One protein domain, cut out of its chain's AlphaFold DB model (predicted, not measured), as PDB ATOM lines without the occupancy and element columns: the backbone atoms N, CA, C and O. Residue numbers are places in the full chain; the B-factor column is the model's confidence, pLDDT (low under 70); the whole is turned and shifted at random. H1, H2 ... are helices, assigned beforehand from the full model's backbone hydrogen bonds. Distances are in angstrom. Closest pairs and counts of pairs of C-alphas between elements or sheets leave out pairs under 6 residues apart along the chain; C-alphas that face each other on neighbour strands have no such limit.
ATOM      1  N   LEU A  22     144.377 195.411  66.245       89.38
ATOM      2  CA  LEU A  22     144.894 194.328  67.066       89.38
ATOM      3  C   LEU A  22     144.459 194.518  68.527       89.38
ATOM      4  O   LEU A  22     144.284 195.654  68.973       89.38
ATOM      5  N   PRO A  23     144.249 193.422  69.273       87.94
ATOM      6  CA  PRO A  23     144.091 193.511  70.716       87.94
ATOM      7  C   PRO A  23     145.392 194.007  71.361       87.94
ATOM      8  O   PRO A  23     146.458 193.952  70.751       87.94
ATOM      9  N   GLU A  24     145.312 194.441  72.616       89.12
ATOM     10  CA  GLU A  24     146.508 194.715  73.413       89.12
ATOM     11  C   GLU A  24     147.392 193.466  73.526       89.12
ATOM     12  O   GLU A  24     146.895 192.333  73.593       89.12
ATOM     13  N   LEU A  25     148.710 193.679  73.552       87.75
ATOM     14  CA  LEU A  25     149.682 192.600  73.674       87.75
ATOM     15  C   LEU A  25     149.527 191.871  75.015       87.75
ATOM     16  O   LEU A  25     149.614 192.465  76.089       87.75
ATOM     17  N   TRP A  26     149.372 190.549  74.956       85.62
ATOM     18  CA  TRP A  26     149.311 189.714  76.153       85.62
ATOM     19  C   TRP A  26     150.721 189.394  76.648       85.62
ATOM     20  O   TRP A  26     151.303 188.383  76.263       85.62
ATOM     21  N   GLN A  27     151.257 190.236  77.534       80.25
ATOM     22  CA  GLN A  27     152.612 190.071  78.086       80.25
ATOM     23  C   GLN A  27     152.840 188.717  78.782       80.25
ATOM     24  O   GLN A  27     153.972 188.261  78.863       80.25
ATOM     25  N   HIS A  28     151.782 188.072  79.280       71.38
ATOM     26  CA  HIS A  28     151.861 186.780  79.971       71.38
ATOM     27  C   HIS A  28     151.723 185.562  79.049       71.38
ATOM     28  O   HIS A  28     151.939 184.439  79.491       71.38
ATOM     29  N   ALA A  29     151.299 185.766  77.799       79.88
ATOM     30  CA  ALA A  29     151.080 184.694  76.832       79.88
ATOM     31  C   ALA A  29     151.276 185.211  75.394       79.88
ATOM     32  O   ALA A  29     150.332 185.179  74.586       79.88
ATOM     33  N   PRO A  30     152.475 185.722  75.055       87.44
ATOM     34  CA  PRO A  30     152.732 186.310  73.744       87.44
ATOM     35  C   PRO A  30     152.524 185.299  72.611       87.44
ATOM     36  O   PRO A  30     152.070 185.675  71.534       87.44
ATOM     37  N   GLU A  31     152.768 184.006  72.833       88.12
ATOM     38  CA  GLU A  31     152.552 182.954  71.835       88.12
ATOM     39  C   GLU A  31     151.075 182.836  71.439       88.12
ATOM     40  O   GLU A  31     150.756 182.775  70.249       88.12
ATOM     41  N   LEU A  32     150.163 182.852  72.419       87.50
ATOM     42  CA  LEU A  32     148.717 182.802  72.172       87.50
ATOM     43  C   LEU A  32     148.215 184.095  71.531       87.50
ATOM     44  O   LEU A  32     147.372 184.058  70.631       87.50
ATOM     45  N   TYR A  33     148.767 185.234  71.952       92.19
ATOM     46  CA  TYR A  33     148.501 186.517  71.313       92.19
ATOM     47  C   TYR A  33     148.878 186.484  69.829       92.19
ATOM     48  O   TYR A  33     148.076 186.871  68.973       92.19
ATOM     49  N   PHE A  34     150.071 185.981  69.501       95.12
ATOM     50  CA  PHE A  34     150.512 185.887  68.116       95.12
ATOM     51  C   PHE A  34     149.700 184.863  67.332       95.12
ATOM     52  O   PHE A  34     149.380 185.137  66.183       95.12
ATOM     53  N   LEU A  35     149.289 183.739  67.923       93.12
ATOM     54  CA  LEU A  35     148.379 182.798  67.262       93.12
ATOM     55  C   LEU A  35     147.078 183.490  66.824       93.12
ATOM     56  O   LEU A  35     146.695 183.410  65.657       93.12
ATOM     57  N   ARG A  36     146.442 184.236  67.736       90.94
ATOM     58  CA  ARG A  36     145.223 185.006  67.446       90.94
ATOM     59  C   ARG A  36     145.464 186.087  66.391       90.94
ATOM     60  O   ARG A  36     144.652 186.263  65.484       90.94
ATOM     61  N   THR A  37     146.569 186.810  66.514       93.94
ATOM     62  CA  THR A  37     146.936 187.919  65.626       93.94
ATOM     63  C   THR A  37     147.200 187.442  64.198       93.94
ATOM     64  O   THR A  37     146.734 188.071  63.251       93.94
ATOM     65  N   GLU A  38     147.858 186.295  64.017       94.44
ATOM     66  CA  GLU A  38     148.073 185.702  62.690       94.44
ATOM     67  C   GLU A  38     146.757 185.300  62.023       94.44
ATOM     68  O   GLU A  38     146.570 185.559  60.834       94.44
ATOM     69  N   SER A  39     145.818 184.717  62.780       92.31
ATOM     70  CA  SER A  39     144.479 184.426  62.261       92.31
ATOM     71  C   SER A  39     143.759 185.699  61.826       92.31
ATOM     72  O   SER A  39     143.130 185.720  60.771       92.31
ATOM     73  N   ALA A  40     143.895 186.782  62.589       91.56
ATOM     74  CA  ALA A  40     143.275 188.046  62.235       91.56
ATOM     75  C   ALA A  40     143.911 188.693  60.993       91.56
ATOM     76  O   ALA A  40     143.191 189.172  60.119       91.56
ATOM     77  N   PHE A  41     145.241 188.639  60.853       93.81
ATOM     78  CA  PHE A  41     145.919 189.060  59.625       93.81
ATOM     79  C   PHE A  41     145.469 188.253  58.411       93.81
ATOM     80  O   PHE A  41     145.224 188.832  57.353       93.81
ATOM     81  N   TYR A  42     145.325 186.937  58.567       92.12
ATOM     82  CA  TYR A  42     144.825 186.061  57.514       92.12
ATOM     83  C   TYR A  42     143.408 186.460  57.079       92.12
ATOM     84  O   TYR A  42     143.175 186.678  55.892       92.12
ATOM     85  N   SER A  43     142.485 186.644  58.029       90.38
ATOM     86  CA  SER A  43     141.107 187.072  57.745       90.38
ATOM     87  C   SER A  43     141.020 188.464  57.114       90.38
ATOM     88  O   SER A  43     140.124 188.723  56.316       90.38
ATOM     89  N   ALA A  44     141.951 189.355  57.452       89.44
ATOM     90  CA  ALA A  44     142.036 190.710  56.917       89.44
ATOM     91  C   ALA A  44     142.838 190.810  55.603       89.44
ATOM     92  O   ALA A  44     143.066 191.917  55.118       89.44
ATOM     93  N   TYR A  45     143.300 189.688  55.037       90.50
ATOM     94  CA  TYR A  45     144.170 189.644  53.853       90.50
ATOM     95  C   TYR A  45     145.474 190.461  54.000       90.50
ATOM     96  O   TYR A  45     146.061 190.921  53.018       90.50
ATOM     97  N   VAL A  46     145.974 190.613  55.231       91.31
ATOM     98  CA  VAL A  46     147.239 191.297  55.533       91.31
ATOM     99  C   VAL A  46     148.387 190.296  55.423       91.31
ATOM    100  O   VAL A  46     148.745 189.603  56.374       91.31
ATOM    101  N   THR A  47     148.976 190.208  54.233       89.50
ATOM    102  CA  THR A  47     150.021 189.216  53.921       89.50
ATOM    103  C   THR A  47     151.436 189.786  53.918       89.50
ATOM    104  O   THR A  47     152.391 189.043  54.117       89.50
ATOM    105  N   LYS A  48     151.592 191.098  53.712       92.62
ATOM    106  CA  LYS A  48     152.907 191.747  53.640       92.62
ATOM    107  C   LYS A  48     153.532 191.872  55.031       92.62
ATOM    108  O   LYS A  48     152.924 192.482  55.909       92.62
ATOM    109  N   GLU A  49     154.772 191.401  55.188       93.88
ATOM    110  CA  GLU A  49     155.543 191.509  56.440       93.88
ATOM    111  C   GLU A  49     155.576 192.943  56.977       93.88
ATOM    112  O   GLU A  49     155.291 193.174  58.147       93.88
ATOM    113  N   LEU A  50     155.847 193.929  56.116       91.81
ATOM    114  CA  LEU A  50     155.901 195.333  56.529       91.81
ATOM    115  C   LEU A  50     154.547 195.846  57.056       91.81
ATOM    116  O   LEU A  50     154.503 196.597  58.026       91.81
ATOM    117  N   ALA A  51     153.433 195.407  56.463       91.88
ATOM    118  CA  ALA A  51     152.099 195.789  56.928       91.88
ATOM    119  C   ALA A  51     151.782 195.167  58.299       91.88
ATOM    120  O   ALA A  51     151.293 195.861  59.191       91.88
ATOM    121  N   LYS A  52     152.122 193.883  58.492       94.00
ATOM    122  CA  LYS A  52     152.009 193.212  59.796       94.00
ATOM    123  C   LYS A  52     152.888 193.880  60.855       94.00
ATOM    124  O   LYS A  52     152.443 194.065  61.984       94.00
ATOM    125  N   HIS A  53     154.106 194.279  60.481       94.25
ATOM    126  CA  HIS A  53     155.049 194.968  61.358       94.25
ATOM    127  C   HIS A  53     154.452 196.277  61.879       94.25
ATOM    128  O   HIS A  53     154.369 196.462  63.087       94.25
ATOM    129  N   HIS A  54     153.955 197.147  60.994       92.75
ATOM    130  CA  HIS A  54     153.334 198.403  61.423       92.75
ATOM    131  C   HIS A  54     152.123 198.176  62.330       92.75
ATOM    132  O   HIS A  54     151.999 198.859  63.342       92.75
ATOM    133  N   LYS A  55     151.279 197.177  62.033       92.75
ATOM    134  CA  LYS A  55     150.161 196.828  62.917       92.75
ATOM    135  C   LYS A  55     150.601 196.349  64.288       92.75
ATOM    136  O   LYS A  55     149.999 196.745  65.277       92.75
ATOM    137  N   LEU A  56     151.654 195.542  64.362       93.69
ATOM    138  CA  LEU A  56     152.200 195.116  65.644       93.69
ATOM    139  C   LEU A  56     152.734 196.309  66.447       93.69
ATOM    140  O   LEU A  56     152.450 196.405  67.633       93.69
ATOM    141  N   VAL A  57     153.440 197.240  65.799       92.94
ATOM    142  CA  VAL A  57     153.983 198.447  66.446       92.94
ATOM    143  C   VAL A  57     152.888 199.333  67.050       92.94
ATOM    144  O   VAL A  57     153.110 199.898  68.116       92.94
ATOM    145  N   GLU A  58     151.702 199.416  66.432       91.88
ATOM    146  CA  GLU A  58     150.560 200.192  66.958       91.88
ATOM    147  C   GLU A  58     150.096 199.738  68.352       91.88
ATOM    148  O   GLU A  58     149.541 200.542  69.096       91.88
ATOM    149  N   VAL A  59     150.309 198.468  68.711       92.75
ATOM    150  CA  VAL A  59     149.811 197.872  69.964       92.75
ATOM    151  C   VAL A  59     150.915 197.501  70.951       92.75
ATOM    152  O   VAL A  59     150.634 196.898  71.989       92.75
ATOM    153  N   LEU A  60     152.173 197.845  70.649       91.81
ATOM    154  CA  LEU A  60     153.280 197.561  71.554       91.81
ATOM    155  C   LEU A  60     153.244 198.469  72.792       91.81
ATOM    156  O   LEU A  60     153.212 199.694  72.659       91.81
ATOM    157  N   PRO A  61     153.340 197.897  74.004       90.25
ATOM    158  CA  PRO A  61     153.549 198.671  75.218       90.25
ATOM    159  C   PRO A  61     154.869 199.450  75.163       90.25
ATOM    160  O   PRO A  61     155.867 198.980  74.612       90.25
ATOM    161  N   ALA A  62     154.924 200.607  75.829       89.88
ATOM    162  CA  ALA A  62     156.138 201.428  75.901       89.88
ATOM    163  C   ALA A  62     157.361 200.672  76.471       89.88
ATOM    164  O   ALA A  62     158.500 200.934  76.070       89.88
ATOM    165  N   SER A  63     157.128 199.707  77.372       87.56
ATOM    166  CA  SER A  63     158.166 198.821  77.917       87.56
ATOM    167  C   SER A  63     158.850 197.985  76.841       87.56
ATOM    168  O   SER A  63     160.058 197.763  76.906       87.56
ATOM    169  N   ASP A  64     158.091 197.540  75.843       87.94
ATOM    170  CA  ASP A  64     158.567 196.617  74.818       87.94
ATOM    171  C   ASP A  64     159.185 197.406  73.667       87.94
ATOM    172  O   ASP A  64     160.249 197.034  73.178       87.94
ATOM    173  N   ILE A  65     158.608 198.569  73.330       92.12
ATOM    174  CA  ILE A  65     159.197 199.546  72.398       92.12
ATOM    175  C   ILE A  65     160.625 199.903  72.818       92.12
ATOM    176  O   ILE A  65     161.530 199.904  71.985       92.12
ATOM    177  N   SER A  66     160.840 200.166  74.109       90.81
ATOM    178  CA  SER A  66     162.166 200.512  74.638       90.81
ATOM    179  C   SER A  66     163.169 199.364  74.481       90.81
ATOM    180  O   SER A  66     164.348 199.603  74.238       90.81
ATOM    181  N   GLN A  67     162.713 198.114  74.586       89.06
ATOM    182  CA  GLN A  67     163.573 196.934  74.472       89.06
ATOM    183  C   GLN A  67     163.861 196.531  73.020       89.06
ATOM    184  O   GLN A  67     164.935 196.004  72.740       89.06
ATOM    185  N   VAL A  68     162.941 196.809  72.091       92.12
ATOM    186  CA  VAL A  68     163.083 196.489  70.658       92.12
ATOM    187  C   VAL A  68     163.415 197.709  69.791       92.12
ATOM    188  O   VAL A  68     163.343 197.631  68.565       92.12
ATOM    189  N   GLN A  69     163.805 198.839  70.390       92.62
ATOM    190  CA  GLN A  69     164.041 200.111  69.694       92.62
ATOM    191  C   GLN A  69     164.974 199.979  68.480       92.62
ATOM    192  O   GLN A  69     164.741 200.613  67.448       92.62
ATOM    193  N   SER A  70     166.024 199.160  68.584       90.31
ATOM    194  CA  SER A  70     166.972 198.924  67.488       90.31
ATOM    195  C   SER A  70     166.306 198.265  66.277       90.31
ATOM    196  O   SER A  70     166.545 198.692  65.148       90.31
ATOM    197  N   LEU A  71     165.417 197.295  66.511       90.62
ATOM    198  CA  LEU A  71     164.626 196.632  65.473       90.62
ATOM    199  C   LEU A  71     163.585 197.572  64.863       90.62
ATOM    200  O   LEU A  71     163.320 197.488  63.669       90.62
ATOM    201  N   LEU A  72     163.017 198.484  65.655       91.44
ATOM    202  CA  LEU A  72     162.052 199.467  65.155       91.44
ATOM    203  C   LEU A  72     162.716 200.573  64.324       91.44
ATOM    204  O   LEU A  72     162.137 201.038  63.345       91.44
ATOM    205  N   SER A  73     163.925 200.994  64.706       89.75
ATOM    206  CA  SER A  73     164.662 202.072  64.029       89.75
ATOM    207  C   SER A  73     165.323 201.603  62.732       89.75
ATOM    208  O   SER A  73     165.474 202.383  61.797       89.75
ATOM    209  N   SER A  74     165.722 200.331  62.674       89.69
ATOM    210  CA  SER A  74     166.324 199.710  61.495       89.69
ATOM    211  C   SER A  74     165.724 198.315  61.269       89.69
ATOM    212  O   SER A  74     166.395 197.310  61.530       89.69
ATOM    213  N   PRO A  75     164.466 198.233  60.800       86.62
ATOM    214  CA  PRO A  75     163.800 196.960  60.579       86.62
ATOM    215  C   PRO A  75     164.510 196.144  59.484       86.62
ATOM    216  O   PRO A  75     164.927 196.711  58.470       86.62
ATOM    217  N   PRO A  76     164.640 194.813  59.649       88.56
ATOM    218  CA  PRO A  76     165.155 193.932  58.605       88.56
ATOM    219  C   PRO A  76     164.351 194.075  57.311       88.56
ATOM    220  O   PRO A  76     163.123 194.131  57.355       88.56
ATOM    221  N   ALA A  77     165.026 194.095  56.160       85.44
ATOM    222  CA  ALA A  77     164.365 194.300  54.868       85.44
ATOM    223  C   ALA A  77     163.424 193.144  54.485       85.44
ATOM    224  O   ALA A  77     162.341 193.382  53.953       85.44
ATOM    225  N   ASP A  78     163.818 191.906  54.791       88.19
ATOM    226  CA  ASP A  78     163.114 190.714  54.308       88.19
ATOM    227  C   ASP A  78     161.982 190.257  55.240       88.19
ATOM    228  O   ASP A  78     160.944 189.789  54.773       88.19
ATOM    229  N   ALA A  79     162.169 190.385  56.559       93.56
ATOM    230  CA  ALA A  79     161.289 189.770  57.559       93.56
ATOM    231  C   ALA A  79     161.044 190.650  58.809       93.56
ATOM    232  O   ALA A  79     161.243 190.193  59.940       93.56
ATOM    233  N   PRO A  80     160.627 191.922  58.649       93.75
ATOM    234  CA  PRO A  80     160.517 192.867  59.761       93.75
ATOM    235  C   PRO A  80     159.530 192.424  60.849       93.75
ATOM    236  O   PRO A  80     159.811 192.570  62.038       93.75
ATOM    237  N   TYR A  81     158.382 191.857  60.468       95.50
ATOM    238  CA  TYR A  81     157.384 191.389  61.429       95.50
ATOM    239  C   TYR A  81     157.844 190.113  62.129       95.50
ATOM    240  O   TYR A  81     157.765 190.024  63.354       95.50
ATOM    241  N   SER A  82     158.355 189.148  61.368       95.69
ATOM    242  CA  SER A  82     158.807 187.870  61.914       95.69
ATOM    243  C   SER A  82     159.935 188.062  62.930       95.69
ATOM    244  O   SER A  82     159.868 187.503  64.024       95.69
ATOM    245  N   THR A  83     160.923 188.911  62.624       95.69
ATOM    246  CA  THR A  83     162.005 189.237  63.563       95.69
ATOM    247  C   THR A  83     161.479 189.922  64.823       95.69
ATOM    248  O   THR A  83     161.849 189.522  65.928       95.69
ATOM    249  N   LEU A  84     160.584 190.905  64.683       95.12
ATOM    250  CA  LEU A  84     159.999 191.607  65.828       95.12
ATOM    251  C   LEU A  84     159.177 190.662  66.721       95.12
ATOM    252  O   LEU A  84     159.333 190.671  67.941       95.12
ATOM    253  N   LYS A  85     158.354 189.794  66.125       95.12
ATOM    254  CA  LYS A  85     157.583 188.759  66.828       95.12
ATOM    255  C   LYS A  85     158.486 187.817  67.625       95.12
ATOM    256  O   LYS A  85     158.222 187.573  68.802       95.12
ATOM    257  N   THR A  86     159.543 187.293  67.001       94.38
ATOM    258  CA  THR A  86     160.508 186.414  67.677       94.38
ATOM    259  C   THR A  86     161.156 187.116  68.862       94.38
ATOM    260  O   THR A  86     161.281 186.516  69.930       94.38
ATOM    261  N   GLU A  87     161.528 188.384  68.700       93.62
ATOM    262  CA  GLU A  87     162.158 189.142  69.772       93.62
ATOM    263  C   GLU A  87     161.200 189.392  70.942       93.62
ATOM    264  O   GLU A  87     161.575 189.156  72.086       93.62
ATOM    265  N   ILE A  88     159.940 189.756  70.687       92.25
ATOM    266  CA  ILE A  88     158.932 189.948  71.746       92.25
ATOM    267  C   ILE A  88     158.725 188.661  72.559       92.25
ATOM    268  O   ILE A  88     158.739 188.691  73.790       92.25
ATOM    269  N   ILE A  89     158.607 187.509  71.889       90.19
ATOM    270  CA  ILE A  89     158.492 186.203  72.561       90.19
ATOM    271  C   ILE A  89     159.747 185.917  73.404       90.19
ATOM    272  O   ILE A  89     159.657 185.462  74.550       90.19
ATOM    273  N   ARG A  90     160.936 186.231  72.870       89.88
ATOM    274  CA  ARG A  90     162.212 186.070  73.579       89.88
ATOM    275  C   ARG A  90     162.275 186.941  74.836       89.88
ATOM    276  O   ARG A  90     162.718 186.452  75.875       89.88
ATOM    277  N   LEU A  91     161.843 188.199  74.761       86.31
ATOM    278  CA  LEU A  91     161.835 189.133  75.892       86.31
ATOM    279  C   LEU A  91     160.904 188.665  77.016       86.31
ATOM    280  O   LEU A  91     161.301 188.703  78.186       86.31
ATOM    281  N   SER A  92     159.723 188.139  76.675       80.44
ATOM    282  CA  SER A  92     158.825 187.510  77.654       80.44
ATOM    283  C   SER A  92     159.498 186.320  78.333       80.44
ATOM    284  O   SER A  92     159.602 186.273  79.555       80.44
ATOM    285  N   SER A  93     160.085 185.413  77.544       77.81
ATOM    286  CA  SER A  93     160.788 184.235  78.069       77.81
ATOM    287  C   SER A  93     161.962 184.594  78.992       77.81
ATOM    288  O   SER A  93     162.244 183.896  79.970       77.81
ATOM    289  N   VAL A  94     162.701 185.665  78.682       73.38
ATOM    290  CA  VAL A  94     163.795 186.163  79.534       73.38
ATOM    291  C   VAL A  94     163.248 186.734  80.836       73.38
ATOM    292  O   VAL A  94     163.779 186.405  81.896       73.38
ATOM    293  N   SER A  95     162.186 187.533  80.760       73.00
ATOM    294  CA  SER A  95     161.526 188.115  81.931       73.00
ATOM    295  C   SER A  95     160.993 187.025  82.862       73.00
ATOM    296  O   SER A  95     161.222 187.081  84.071       73.00
ATOM    297  N   ASP A  96     160.392 185.971  82.309       69.31
ATOM    298  CA  ASP A  96     159.901 184.823  83.074       69.31
ATOM    299  C   ASP A  96     161.039 184.059  83.754       69.31
ATOM    300  O   ASP A  96     160.949 183.729  84.938       69.31
ATOM    301  N   ARG A  97     162.166 183.842  83.061       68.94
ATOM    302  CA  ARG A  97     163.364 183.238  83.671       68.94
ATOM    303  C   ARG A  97     164.002 184.119  84.741       68.94
ATOM    304  O   ARG A  97     164.508 183.603  85.732       68.94
ATOM    305  N   GLN A  98     164.023 185.436  84.567       69.75
ATOM    306  CA  GLN A  98     164.554 186.344  85.586       69.75
ATOM    307  C   GLN A  98     163.669 186.344  86.829       69.75
ATOM    308  O   GLN A  98     164.191 186.191  87.934       69.75
ATOM    309  N   ARG A  99     162.345 186.411  86.651       69.75
ATOM    310  CA  ARG A  99     161.367 186.247  87.735       69.75
ATOM    311  C   ARG A  99     161.537 184.897  88.425       69.75
ATOM    312  O   ARG A  99     161.587 184.855  89.649       69.75
ATOM    313  N   TYR A 100     161.735 183.821  87.663       67.56
ATOM    314  CA  TYR A 100     162.055 182.494  88.191       67.56
ATOM    315  C   TYR A 100     163.308 182.497  89.068       67.56
ATOM    316  O   TYR A 100     163.280 182.029  90.201       67.56
ATOM    317  N   HIS A 101     164.415 183.047  88.572       67.06
ATOM    318  CA  HIS A 101     165.665 183.084  89.325       67.06
ATOM    319  C   HIS A 101     165.596 184.005  90.540       67.06
ATOM    320  O   HIS A 101     166.220 183.706  91.556       67.06
ATOM    321  N   GLN A 102     164.852 185.106  90.462       68.75
ATOM    322  CA  GLN A 102     164.623 185.983  91.602       68.75
ATOM    323  C   GLN A 102     163.792 185.279  92.669       68.75
ATOM    324  O   GLN A 102     164.201 185.258  93.827       68.75
ATOM    325  N   LEU A 103     162.720 184.597  92.256       66.94
ATOM    326  CA  LEU A 103     161.956 183.717  93.126       66.94
ATOM    327  C   LEU A 103     162.870 182.678  93.758       66.94
ATOM    328  O   LEU A 103     162.842 182.579  94.969       66.94
ATOM    329  N   LEU A 104     163.730 181.983  92.998       64.31
ATOM    330  CA  LEU A 104     164.690 181.004  93.527       64.31
ATOM    331  C   LEU A 104     165.703 181.587  94.524       64.31
ATOM    332  O   LEU A 104     166.076 180.883  95.464       64.31
ATOM    333  N   LYS A 105     166.142 182.835  94.333       66.00
ATOM    334  CA  LYS A 105     167.075 183.535  95.232       66.00
ATOM    335  C   LYS A 105     166.429 183.985  96.539       66.00
ATOM    336  O   LYS A 105     167.153 184.152  97.516       66.00
ATOM    337  N   GLU A 106     165.109 184.169  96.578       62.72
ATOM    338  CA  GLU A 106     164.374 184.409  97.824       62.72
ATOM    339  C   GLU A 106     164.373 183.134  98.678       62.72
ATOM    340  O   GLU A 106     163.411 182.380  98.636       62.72
TER     341      GLU A 106
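This is residues 22 to 106 of the 164 residues of the protein "Hypothetical protein" of Spirometra erinaceieuropaei (UniProt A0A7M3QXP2). One long helix, H5, makes the longest axis, with four shorter helices, H1 to H4, gathered round its first part into a small body, while residues 97 to 106, of which 97 to 105 belong to H5, stick out free. H1 runs back beside the first part of H5 on one side, H2 crosses the beginning of H5 at a steep angle, and the short H3 and H4 make a small cap over another side of H5. The printed part has 85 residues with five named helices, in the order H1, H2, H3, H4, H5, and no named strand; the class is all helix. It is elongated, 48 by 27 by 20 A, and only just compact, close to loose, with a radius of gyration of the C-alphas of 13.9 A.

H5, residues 80 to 105, is 37.3 A from first to last C-alpha, from (160.517, 192.867, 59.761) to (167.075, 183.535, 95.232). H1, residues 30 to 43, is 19.8 A long and begins with C-alpha 30 at (152.732, 186.310, 73.744). H2 is residues 49 to 58, 14.5 A long. H3 is residues 62 to 67 and H4 is residues 69 to 73.

H5 touches H2 with its residues 80 to 84 alone; the closest C-alphas, those of His 53 and Tyr 81, are 4.3 A apart. The two run the same way at a steep tilt of 47 degrees. H1 touches H5 with residues 30 to 34 alone, and H5 touches H1 with residues 85 to 92 alone; the closest C-alphas are those of Pro 30 and Ile 89, 5.9 A apart. H1 and H5 run opposite ways at a shallow tilt of 20 degrees. H3 is close to H5 but not clearly touching, about perpendicular at 86 degrees, with the C-alphas of Asp 64 and Ile 88 closest at 7.4 A. H4 is also close to H5 but not clearly touching, closest at Leu 71 and Leu 84, whose C-alphas are 6.8 A apart. H1 is apart from H3 and H4; H2 and H4 are only just apart, closest 8.2 A. In H1, H2, H4 and H5 every O i to N i+4 pair is within hydrogen-bond range; in H3 it is 1 of 2.

The two C-alphas farthest apart, those of Tyr 45 and Glu 106, are 48.7 A apart. Without the stretch that stands free, residues 97 to 106, the body has 75 residues and spans 33 by 26 by 17 A. The printed part has no cut. The links H1 to H2, H2 to H3 and H3 to H4 are tight, and H4 to H5 is short. Mean pLDDT of the printed part is 87.0; residues 96 to 106 are under 70.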